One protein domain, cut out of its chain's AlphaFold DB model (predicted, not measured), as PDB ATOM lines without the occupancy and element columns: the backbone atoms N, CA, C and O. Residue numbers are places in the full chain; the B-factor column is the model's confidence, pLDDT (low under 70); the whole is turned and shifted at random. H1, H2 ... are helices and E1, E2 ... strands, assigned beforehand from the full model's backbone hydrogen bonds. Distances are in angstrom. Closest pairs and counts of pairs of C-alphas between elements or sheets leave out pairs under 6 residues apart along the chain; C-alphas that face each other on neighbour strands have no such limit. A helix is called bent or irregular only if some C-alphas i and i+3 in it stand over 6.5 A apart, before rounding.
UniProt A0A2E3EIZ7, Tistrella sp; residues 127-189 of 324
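AT A GLANCE: This is residues 127 to 189 of the 324 residues of a protein of Tistrella sp (UniProt A0A2E3EIZ7). A small, twisted four-stranded sheet has one helix, H1, over one face, packed along the E3 and E4 half, while the other face has no named helix. Beside edge strand E1, residues 129 to 130 of the long opening stretch pair with it as a short antiparallel addition. The 63 printed residues hold E1, H1, E2, E3, E4 along the chain, and the mixed sheet has the order E1, E2, E3, E4. The class is mixed, helices and strands, with under half of the residues in named elements. The whole is compact, with a radius of gyration of the C-alphas of 11.2 A, yet elongated, spanning 34 by 20 by 18 A.

HOW THE PARTS SIT: E2, residues 168 to 173, is parallel to E1, residues 141 to 145, with N 142 and O 168 2.8 A apart. E3, residues 176 to 180, is antiparallel to E2, a hairpin, with N 171 and O 178 2.7 A apart. E4, residues 185 to 188, forms a hairpin with E3, with N 179 and O 186 2.8 A apart; E2, E3 and E4 make a meander, each strand the antiparallel neighbour of the one before. E1 and E4 are apart. H1, residues 153 to 163, is on the sheet at a height of 8.8 A, making two layers, a helix on one face of a sheet. It lies over E3 and only just over E4, on which 3 of its C-alphas fall, and runs along the strands, at 19 degrees to E3 on the local plane. The closest C-alphas of H1 and E4, Ala 154 and Val 187, are 6.0 A apart. E1, H1 and E2 form a strand-helix-strand unit, two parallel neighbour strands with a helix between, its crossover right-handed. In H1, 4 of 7 O i to N i+4 pairs are within hydrogen-bond range.

IN THESE COORDINATES: E1 begins at C-alpha 141 (-70.260, 34.710, 145.440) and is 14.0 A long. E2 is 17.1 A, E3 14.1 A and E4 10.3 A, ending at C-alpha 188 (-56.268, 27.621, 155.112). H1, 15.1 A, is irregular: C-alphas 155 and 158 are 7.1 A apart.

THE WHOLE: The farthest C-alphas, Gly 138 and Asp 149, are 34.8 A apart. The printed part has no cut and no long link. Residues 132 and 135 to 136 have pLDDT under 70.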
ATOM      1  N   ARG A 127     -70.396  20.985 145.549       80.94
ATOM      2  CA  ARG A 127     -71.490  21.751 144.953       80.94
ATOM      3  C   ARG A 127     -71.485  23.150 145.539       80.94
ATOM      4  O   ARG A 127     -71.454  23.319 146.752       80.94
ATOM      5  N   PHE A 128     -71.489  24.131 144.651       83.88
ATOM      6  CA  PHE A 128     -71.496  25.538 145.007       83.88
ATOM      7  C   PHE A 128     -72.931  26.039 145.111       83.88
ATOM      8  O   PHE A 128     -73.734  25.811 144.208       83.88
ATOM      9  N   ARG A 129     -73.231  26.735 146.205       81.44
ATOM     10  CA  ARG A 129     -74.483  27.461 146.430       81.44
ATOM     11  C   ARG A 129     -74.184  28.952 146.416       81.44
ATOM     12  O   ARG A 129     -73.143  29.367 146.923       81.44
ATOM     13  N   GLU A 130     -75.057  29.743 145.803       82.62
ATOM     14  CA  GLU A 130     -74.901  31.197 145.778       82.62
ATOM     15  C   GLU A 130     -75.056  31.769 147.192       82.62
ATOM     16  O   GLU A 130     -75.908  31.332 147.965       82.62
ATOM     17  N   ALA A 131     -74.186  32.710 147.541       74.19
ATOM     18  CA  ALA A 131     -74.036  33.241 148.884       74.19
ATOM     19  C   ALA A 131     -74.206  34.763 148.879       74.19
ATOM     20  O   ALA A 131     -73.253  35.516 148.663       74.19
ATOM     21  N   GLY A 132     -75.429  35.208 149.175       69.94
ATOM     22  CA  GLY A 132     -75.757  36.620 149.353       69.94
ATOM     23  C   GLY A 132     -75.555  37.481 148.094       69.94
ATOM     24  O   GLY A 132     -75.377  36.960 146.995       69.94
ATOM     25  N   PRO A 133     -75.584  38.820 148.235       72.25
ATOM     26  CA  PRO A 133     -75.403  39.725 147.103       72.25
ATOM     27  C   PRO A 133     -73.978  39.633 146.527       72.25
ATOM     28  O   PRO A 133     -73.066  39.175 147.229       72.25
ATOM     29  N   PRO A 134     -73.747  40.092 145.283       73.62
ATOM     30  CA  PRO A 134     -72.413  40.160 144.695       73.62
ATOM     31  C   PRO A 134     -71.398  40.871 145.597       73.62
ATOM     32  O   PRO A 134     -71.746  41.759 146.377       73.62
ATOM     33  N   GLY A 135     -70.134  40.452 145.514       65.00
ATOM     34  CA  GLY A 135     -69.046  41.058 146.279       65.00
ATOM     35  C   GLY A 135     -68.727  42.494 145.829       65.00
ATOM     36  O   GLY A 135     -69.303  42.983 144.858       65.00
ATOM     37  N   PRO A 136     -67.755  43.169 146.470       62.53
ATOM     38  CA  PRO A 136     -67.328  44.527 146.100       62.53
ATOM     39  C   PRO A 136     -66.885  44.665 144.633       62.53
ATOM     40  O   PRO A 136     -66.920  45.749 144.064       62.53
ATOM     41  N   THR A 137     -66.473  43.555 144.023       72.06
ATOM     42  CA  THR A 137     -66.058  43.434 142.619       72.06
ATOM     43  C   THR A 137     -67.236  43.299 141.645       72.06
ATOM     44  O   THR A 137     -67.021  43.229 140.438       72.06
ATOM     45  N   GLY A 138     -68.472  43.200 142.144       79.25
ATOM     46  CA  GLY A 138     -69.664  42.877 141.354       79.25
ATOM     47  C   GLY A 138     -69.769  41.402 140.947       79.25
ATOM     48  O   GLY A 138     -70.729  41.027 140.274       79.25
ATOM     49  N   ARG A 139     -68.820  40.545 141.351       80.56
ATOM     50  CA  ARG A 139     -68.834  39.105 141.051       80.56
ATOM     51  C   ARG A 139     -69.794  38.359 141.976       80.56
ATOM     52  O   ARG A 139     -69.919  38.674 143.162       80.56
ATOM     53  N   ARG A 140     -70.462  37.342 141.425       84.62
ATOM     54  CA  ARG A 140     -71.313  36.422 142.191       84.62
ATOM     55  C   ARG A 140     -70.452  35.602 143.144       84.62
ATOM     56  O   ARG A 140     -69.361  35.164 142.771       84.62
ATOM     57  N   ARG A 141     -70.959  35.406 144.359       81.50
ATOM     58  CA  ARG A 141     -70.260  34.710 145.440       81.50
ATOM     59  C   ARG A 141     -70.907  33.367 145.693       81.50
ATOM     60  O   ARG A 141     -72.128  33.268 145.740       81.50
ATOM     61  N   PHE A 142     -70.080  32.354 145.890       84.94
ATOM     62  CA  PHE A 142     -70.529  30.993 146.115       84.94
ATOM     63  C   PHE A 142     -69.813  30.350 147.291       84.94
ATOM     64  O   PHE A 142     -68.645  30.619 147.568       84.94
ATOM     65  N   VAL A 143     -70.501  29.436 147.959       84.56
ATOM     66  CA  VAL A 143     -69.933  28.642 149.042       84.56
ATOM     67  C   VAL A 143     -70.328  27.178 148.900       84.56
ATOM     68  O   VAL A 143     -71.407  26.848 148.410       84.56
ATOM     69  N   ALA A 144     -69.425  26.294 149.301       85.12
ATOM     70  CA  ALA A 144     -69.631  24.859 149.343       85.12
ATOM     71  C   ALA A 144     -69.161  24.300 150.686       85.12
ATOM     72  O   ALA A 144     -68.108  24.695 151.188       85.12
ATOM     73  N   TRP A 145     -69.903  23.335 151.225       85.19
ATOM     74  CA  TRP A 145     -69.469  22.512 152.352       85.19
ATOM     75  C   TRP A 145     -69.076  21.116 151.860       85.19
ATOM     76  O   TRP A 145     -69.781  20.512 151.048       85.19
ATOM     77  N   PHE A 146     -67.944  20.595 152.335       86.81
ATOM     78  CA  PHE A 146     -67.508  19.232 152.034       86.81
ATOM     79  C   PHE A 146     -66.745  18.618 153.209       86.81
ATOM     80  O   PHE A 146     -65.967  19.290 153.877       86.81
ATOM     81  N   GLU A 147     -66.913  17.314 153.428       89.94
ATOM     82  CA  GLU A 147     -66.260  16.583 154.521       89.94
ATOM     83  C   GLU A 147     -65.274  15.538 153.982       89.94
ATOM     84  O   GLU A 147     -65.648  14.379 153.743       89.94
ATOM     85  N   PRO A 148     -64.006  15.926 153.757       93.19
ATOM     86  CA  PRO A 148     -62.992  15.010 153.272       93.19
ATOM     87  C   PRO A 148     -62.498  14.080 154.386       93.19
ATOM     88  O   PRO A 148     -62.372  14.460 155.557       93.19
ATOM     89  N   ASP A 149     -62.149  12.853 154.007       95.62
ATOM     90  CA  ASP A 149     -61.513  11.893 154.917       95.62
ATOM     91  C   ASP A 149     -60.042  12.276 155.203       95.62
ATOM     92  O   ASP A 149     -59.459  11.866 156.213       95.62
ATOM     93  N   HIS A 150     -59.427  13.077 154.327       97.75
ATOM     94  CA  HIS A 150     -58.011  13.442 154.324       97.75
ATOM     95  C   HIS A 150     -57.794  14.956 154.102       97.75
ATOM     96  O   HIS A 150     -58.711  15.704 153.778       97.75
ATOM     97  N   TYR A 151     -56.562  15.444 154.268       96.88
ATOM     98  CA  TYR A 151     -56.185  16.849 154.049       96.88
ATOM     99  C   TYR A 151     -55.988  17.151 152.554       96.88
ATOM    100  O   TYR A 151     -54.881  17.428 152.093       96.88
ATOM    101  N   VAL A 152     -57.061  17.031 151.767       97.44
ATOM    102  CA  VAL A 152     -57.021  17.148 150.295       97.44
ATOM    103  C   VAL A 152     -57.365  18.537 149.763       97.44
ATOM    104  O   VAL A 152     -57.111  18.797 148.590       97.44
ATOM    105  N   VAL A 153     -57.867  19.442 150.606       95.81
ATOM    106  CA  VAL A 153     -58.382  20.763 150.202       95.81
ATOM    107  C   VAL A 153     -57.363  21.548 149.375       95.81
ATOM    108  O   VAL A 153     -57.632  21.881 148.220       95.81
ATOM    109  N   ALA A 154     -56.157  21.750 149.918       95.75
ATOM    110  CA  ALA A 154     -55.059  22.440 149.236       95.75
ATOM    111  C   ALA A 154     -54.692  21.783 147.897       95.75
ATOM    112  O   ALA A 154     -54.426  22.456 146.903       95.75
ATOM    113  N   ARG A 155     -54.706  20.445 147.867       96.06
ATOM    114  CA  ARG A 155     -54.341  19.638 146.697       96.06
ATOM    115  C   ARG A 155     -55.357  19.782 145.567       96.06
ATOM    116  O   ARG A 155     -54.970  19.773 144.401       96.06
ATOM    117  N   THR A 156     -56.642  19.885 145.893       97.19
ATOM    118  CA  THR A 156     -57.728  19.993 144.909       97.19
ATOM    119  C   THR A 156     -58.075  21.432 144.545       97.19
ATOM    120  O   THR A 156     -58.682  21.660 143.506       97.19
ATOM    121  N   ALA A 157     -57.686  22.419 145.352       95.94
ATOM    122  CA  ALA A 157     -58.021  23.823 145.128       95.94
ATOM    123  C   ALA A 157     -57.660  24.355 143.716       95.94
ATOM    124  O   ALA A 157     -58.495  25.041 143.119       95.94
ATOM    125  N   PRO A 158     -56.511  23.992 143.099       96.81
ATOM    126  CA  PRO A 158     -56.205  24.398 141.723       96.81
ATOM    127  C   PRO A 158     -57.204  23.891 140.672       96.81
ATOM    128  O   PRO A 158     -57.442  24.581 139.683       96.81
ATOM    129  N   PHE A 159     -57.814  22.718 140.883       95.88
ATOM    130  CA  PHE A 159     -58.852  22.193 139.989       95.88
ATOM    131  C   PHE A 159     -60.081  23.108 139.986       95.88
ATOM    132  O   PHE A 159     -60.562  23.491 138.921       95.88
ATOM    133  N   PHE A 160     -60.544  23.514 141.171       92.88
ATOM    134  CA  PHE A 160     -61.687  24.419 141.305       92.88
ATOM    135  C   PHE A 160     -61.382  25.806 140.745       92.88
ATOM    136  O   PHE A 160     -62.208  26.350 140.021       92.88
ATOM    137  N   ARG A 161     -60.169  26.329 140.971       94.12
ATOM    138  CA  ARG A 161     -59.725  27.595 140.365       94.12
ATOM    139  C   ARG A 161     -59.827  27.555 138.842       94.12
ATOM    140  O   ARG A 161     -60.296  28.515 138.249       94.12
ATOM    141  N   GLY A 162     -59.374  26.468 138.214       90.50
ATOM    142  CA  GLY A 162     -59.427  26.322 136.759       90.50
ATOM    143  C   GLY A 162     -60.847  26.143 136.216       90.50
ATOM    144  O   GLY A 162     -61.173  26.694 135.170       90.50
ATOM    145  N   ARG A 163     -61.695  25.382 136.922       90.00
ATOM    146  CA  ARG A 163     -63.074  25.069 136.501       90.00
ATOM    147  C   ARG A 163     -64.048  26.233 136.706       90.00
ATOM    148  O   ARG A 163     -64.989  26.354 135.933       90.00
ATOM    149  N   PHE A 164     -63.825  27.040 137.741       88.25
ATOM    150  CA  PHE A 164     -64.747  28.055 138.252       88.25
ATOM    151  C   PHE A 164     -64.036  29.407 138.422       88.25
ATOM    152  O   PHE A 164     -64.012  29.995 139.503       88.25
ATOM    153  N   ALA A 165     -63.367  29.864 137.362       89.19
ATOM    154  CA  ALA A 165     -62.552  31.082 137.383       89.19
ATOM    155  C   ALA A 165     -63.376  32.384 137.275       89.19
ATOM    156  O   ALA A 165     -62.886  33.468 137.602       89.19
ATOM    157  N   ASP A 166     -64.620  32.287 136.810       85.12
ATOM    158  CA  ASP A 166     -65.547  33.380 136.502       85.12
ATOM    159  C   ASP A 166     -66.392  33.841 137.702       85.12
ATOM    160  O   ASP A 166     -67.062  34.869 137.626       85.12
ATOM    161  N   MET A 167     -66.317  33.127 138.826       85.81
ATOM    162  CA  MET A 167     -67.043  33.438 140.059       85.81
ATOM    163  C   MET A 167     -66.123  33.526 141.278       85.81
ATOM    164  O   MET A 167     -64.984  33.056 141.237       85.81
ATOM    165  N   ASP A 168     -66.602  34.157 142.348       86.44
ATOM    166  CA  ASP A 168     -65.940  34.109 143.652       86.44
ATOM    167  C   ASP A 168     -66.481  32.903 144.401       86.44
ATOM    168  O   ASP A 168     -67.695  32.698 144.461       86.44
ATOM    169  N   TRP A 169     -65.603  32.088 144.972       89.12
ATOM    170  CA  TRP A 169     -66.042  30.872 145.636       89.12
ATOM    171  C   TRP A 169     -65.230  30.532 146.874       89.12
ATOM    172  O   TRP A 169     -64.050  30.856 146.987       89.12
ATOM    173  N   MET A 170     -65.875  29.826 147.797       89.19
ATOM    174  CA  MET A 170     -65.259  29.274 148.995       89.19
ATOM    175  C   MET A 170     -65.684  27.821 149.193       89.19
ATOM    176  O   MET A 170     -66.852  27.473 149.050       89.19
ATOM    177  N   ILE A 171     -64.730  26.963 149.532       89.25
ATOM    178  CA  ILE A 171     -64.954  25.583 149.948       89.25
ATOM    179  C   ILE A 171     -64.553  25.483 151.414       89.25
ATOM    180  O   ILE A 171     -63.396  25.712 151.769       89.25
ATOM    181  N   LEU A 172     -65.522  25.136 152.250       86.38
ATOM    182  CA  LEU A 172     -65.394  24.996 153.691       86.38
ATOM    183  C   LEU A 172     -65.403  23.511 154.055       86.38
ATOM    184  O   LEU A 172     -66.234  22.748 153.560       86.38
ATOM    185  N   THR A 173     -64.461  23.096 154.903       89.31
ATOM    186  CA  THR A 173     -64.358  21.712 155.375       89.31
ATOM    187  C   THR A 173     -63.885  21.671 156.832       89.31
ATOM    188  O   THR A 173     -63.192  22.589 157.280       89.31
ATOM    189  N   PRO A 174     -64.116  20.569 157.567       88.25
ATOM    190  CA  PRO A 174     -63.520  20.376 158.892       88.25
ATOM    191  C   PRO A 174     -61.989  20.169 158.852       88.25
ATOM    192  O   PRO A 174     -61.350  20.036 159.894       88.25
ATOM    193  N   ARG A 175     -61.375  20.095 157.661       90.12
ATOM    194  CA  ARG A 175     -59.938  19.841 157.453       90.12
ATOM    195  C   ARG A 175     -59.240  20.957 156.668       90.12
ATOM    196  O   ARG A 175     -58.254  20.687 155.981       90.12
ATOM    197  N   GLY A 176     -59.755  22.179 156.760       89.38
ATOM    198  CA  GLY A 176     -59.237  23.343 156.050       89.38
ATOM    199  C   GLY A 176     -60.276  23.986 155.141       89.38
ATOM    200  O   GLY A 176     -61.398  23.500 154.980       89.38
ATOM    201  N   SER A 177     -59.877  25.060 154.481       89.81
ATOM    202  CA  SER A 177     -60.712  25.753 153.507       89.81
ATOM    203  C   SER A 177     -59.898  26.225 152.309       89.81
ATOM    204  O   SER A 177     -58.671  26.333 152.361       89.81
ATOM    205  N   ALA A 178     -60.587  26.470 151.202       93.75
ATOM    206  CA  ALA A 178     -60.026  27.114 150.023       93.75
ATOM    207  C   ALA A 178     -60.977  28.209 149.551       93.75
ATOM    208  O   ALA A 178     -62.188  28.007 149.553       93.75
ATOM    209  N   ALA A 179     -60.444  29.347 149.127       88.94
ATOM    210  CA  ALA A 179     -61.221  30.455 148.599       88.94
ATOM    211  C   ALA A 179     -60.537  31.063 147.379       88.94
ATOM    212  O   ALA A 179     -59.309  31.115 147.309       88.94
ATOM    213  N   PHE A 180     -61.337  31.537 146.435       89.12
ATOM    214  CA  PHE A 180     -60.877  32.227 145.243       89.12
ATOM    215  C   PHE A 180     -61.720  33.476 145.005       89.12
ATOM    216  O   PHE A 180     -62.946  33.397 144.976       89.12
ATOM    217  N   ASP A 181     -61.053  34.610 144.820       83.31
ATOM    218  CA  ASP A 181     -61.666  35.937 144.628       83.31
ATOM    219  C   ASP A 181     -61.633  36.419 143.164       83.31
ATOM    220  O   ASP A 181     -61.751  37.609 142.868       83.31
ATOM    221  N   GLY A 182     -61.355  35.499 142.237       81.81
ATOM    222  CA  GLY A 182     -61.137  35.820 140.830       81.81
ATOM    223  C   GLY A 182     -59.688  36.045 140.423       81.81
ATOM    224  O   GLY A 182     -59.364  35.933 139.240       81.81
ATOM    225  N   THR A 183     -58.807  36.307 141.382       87.00
ATOM    226  CA  THR A 183     -57.390  36.601 141.138       87.00
ATOM    227  C   THR A 183     -56.486  35.669 141.935       87.00
ATOM    228  O   THR A 183     -55.598  35.014 141.377       87.00
ATOM    229  N   THR A 184     -56.773  35.540 143.225       89.31
ATOM    230  CA  THR A 184     -55.938  34.893 144.224       89.31
ATOM    231  C   THR A 184     -56.650  33.671 144.770       89.31
ATOM    232  O   THR A 184     -57.816  33.724 145.152       89.31
ATOM    233  N   LEU A 185     -55.931  32.548 144.797       93.00
ATOM    234  CA  LEU A 185     -56.370  31.336 145.474       93.00
ATOM    235  C   LEU A 185     -55.731  31.292 146.862       93.00
ATOM    236  O   LEU A 185     -54.513  31.161 146.968       93.00
ATOM    237  N   THR A 186     -56.560  31.341 147.895       91.12
ATOM    238  CA  THR A 186     -56.149  31.243 149.296       91.12
ATOM    239  C   THR A 186     -56.555  29.888 149.850       91.12
ATOM    240  O   THR A 186     -57.651  29.397 149.582       91.12
ATOM    241  N   VAL A 187     -55.676  29.273 150.636       92.75
ATOM    242  CA  VAL A 187     -55.940  28.009 151.325       92.75
ATOM    243  C   VAL A 187     -55.624  28.191 152.801       92.75
ATOM    244  O   VAL A 187     -54.607  28.791 153.139       92.75
ATOM    245  N   SER A 188     -56.479  27.659 153.667       88.25
ATOM    246  CA  SER A 188     -56.268  27.621 155.112       88.25
ATOM    247  C   SER A 188     -56.283  26.184 155.620       88.25
ATOM    248  O   SER A 188     -57.045  25.347 155.132       88.25
ATOM    249  N   ALA A 189     -55.443  25.904 156.614       86.75
ATOM    250  CA  ALA A 189     -55.440  24.639 157.344       86.75
ATOM    251  C   ALA A 189     -56.493  24.596 158.468       86.75
ATOM    252  O   ALA A 189     -56.773  23.518 158.998       86.75
TER     253      ALA A 189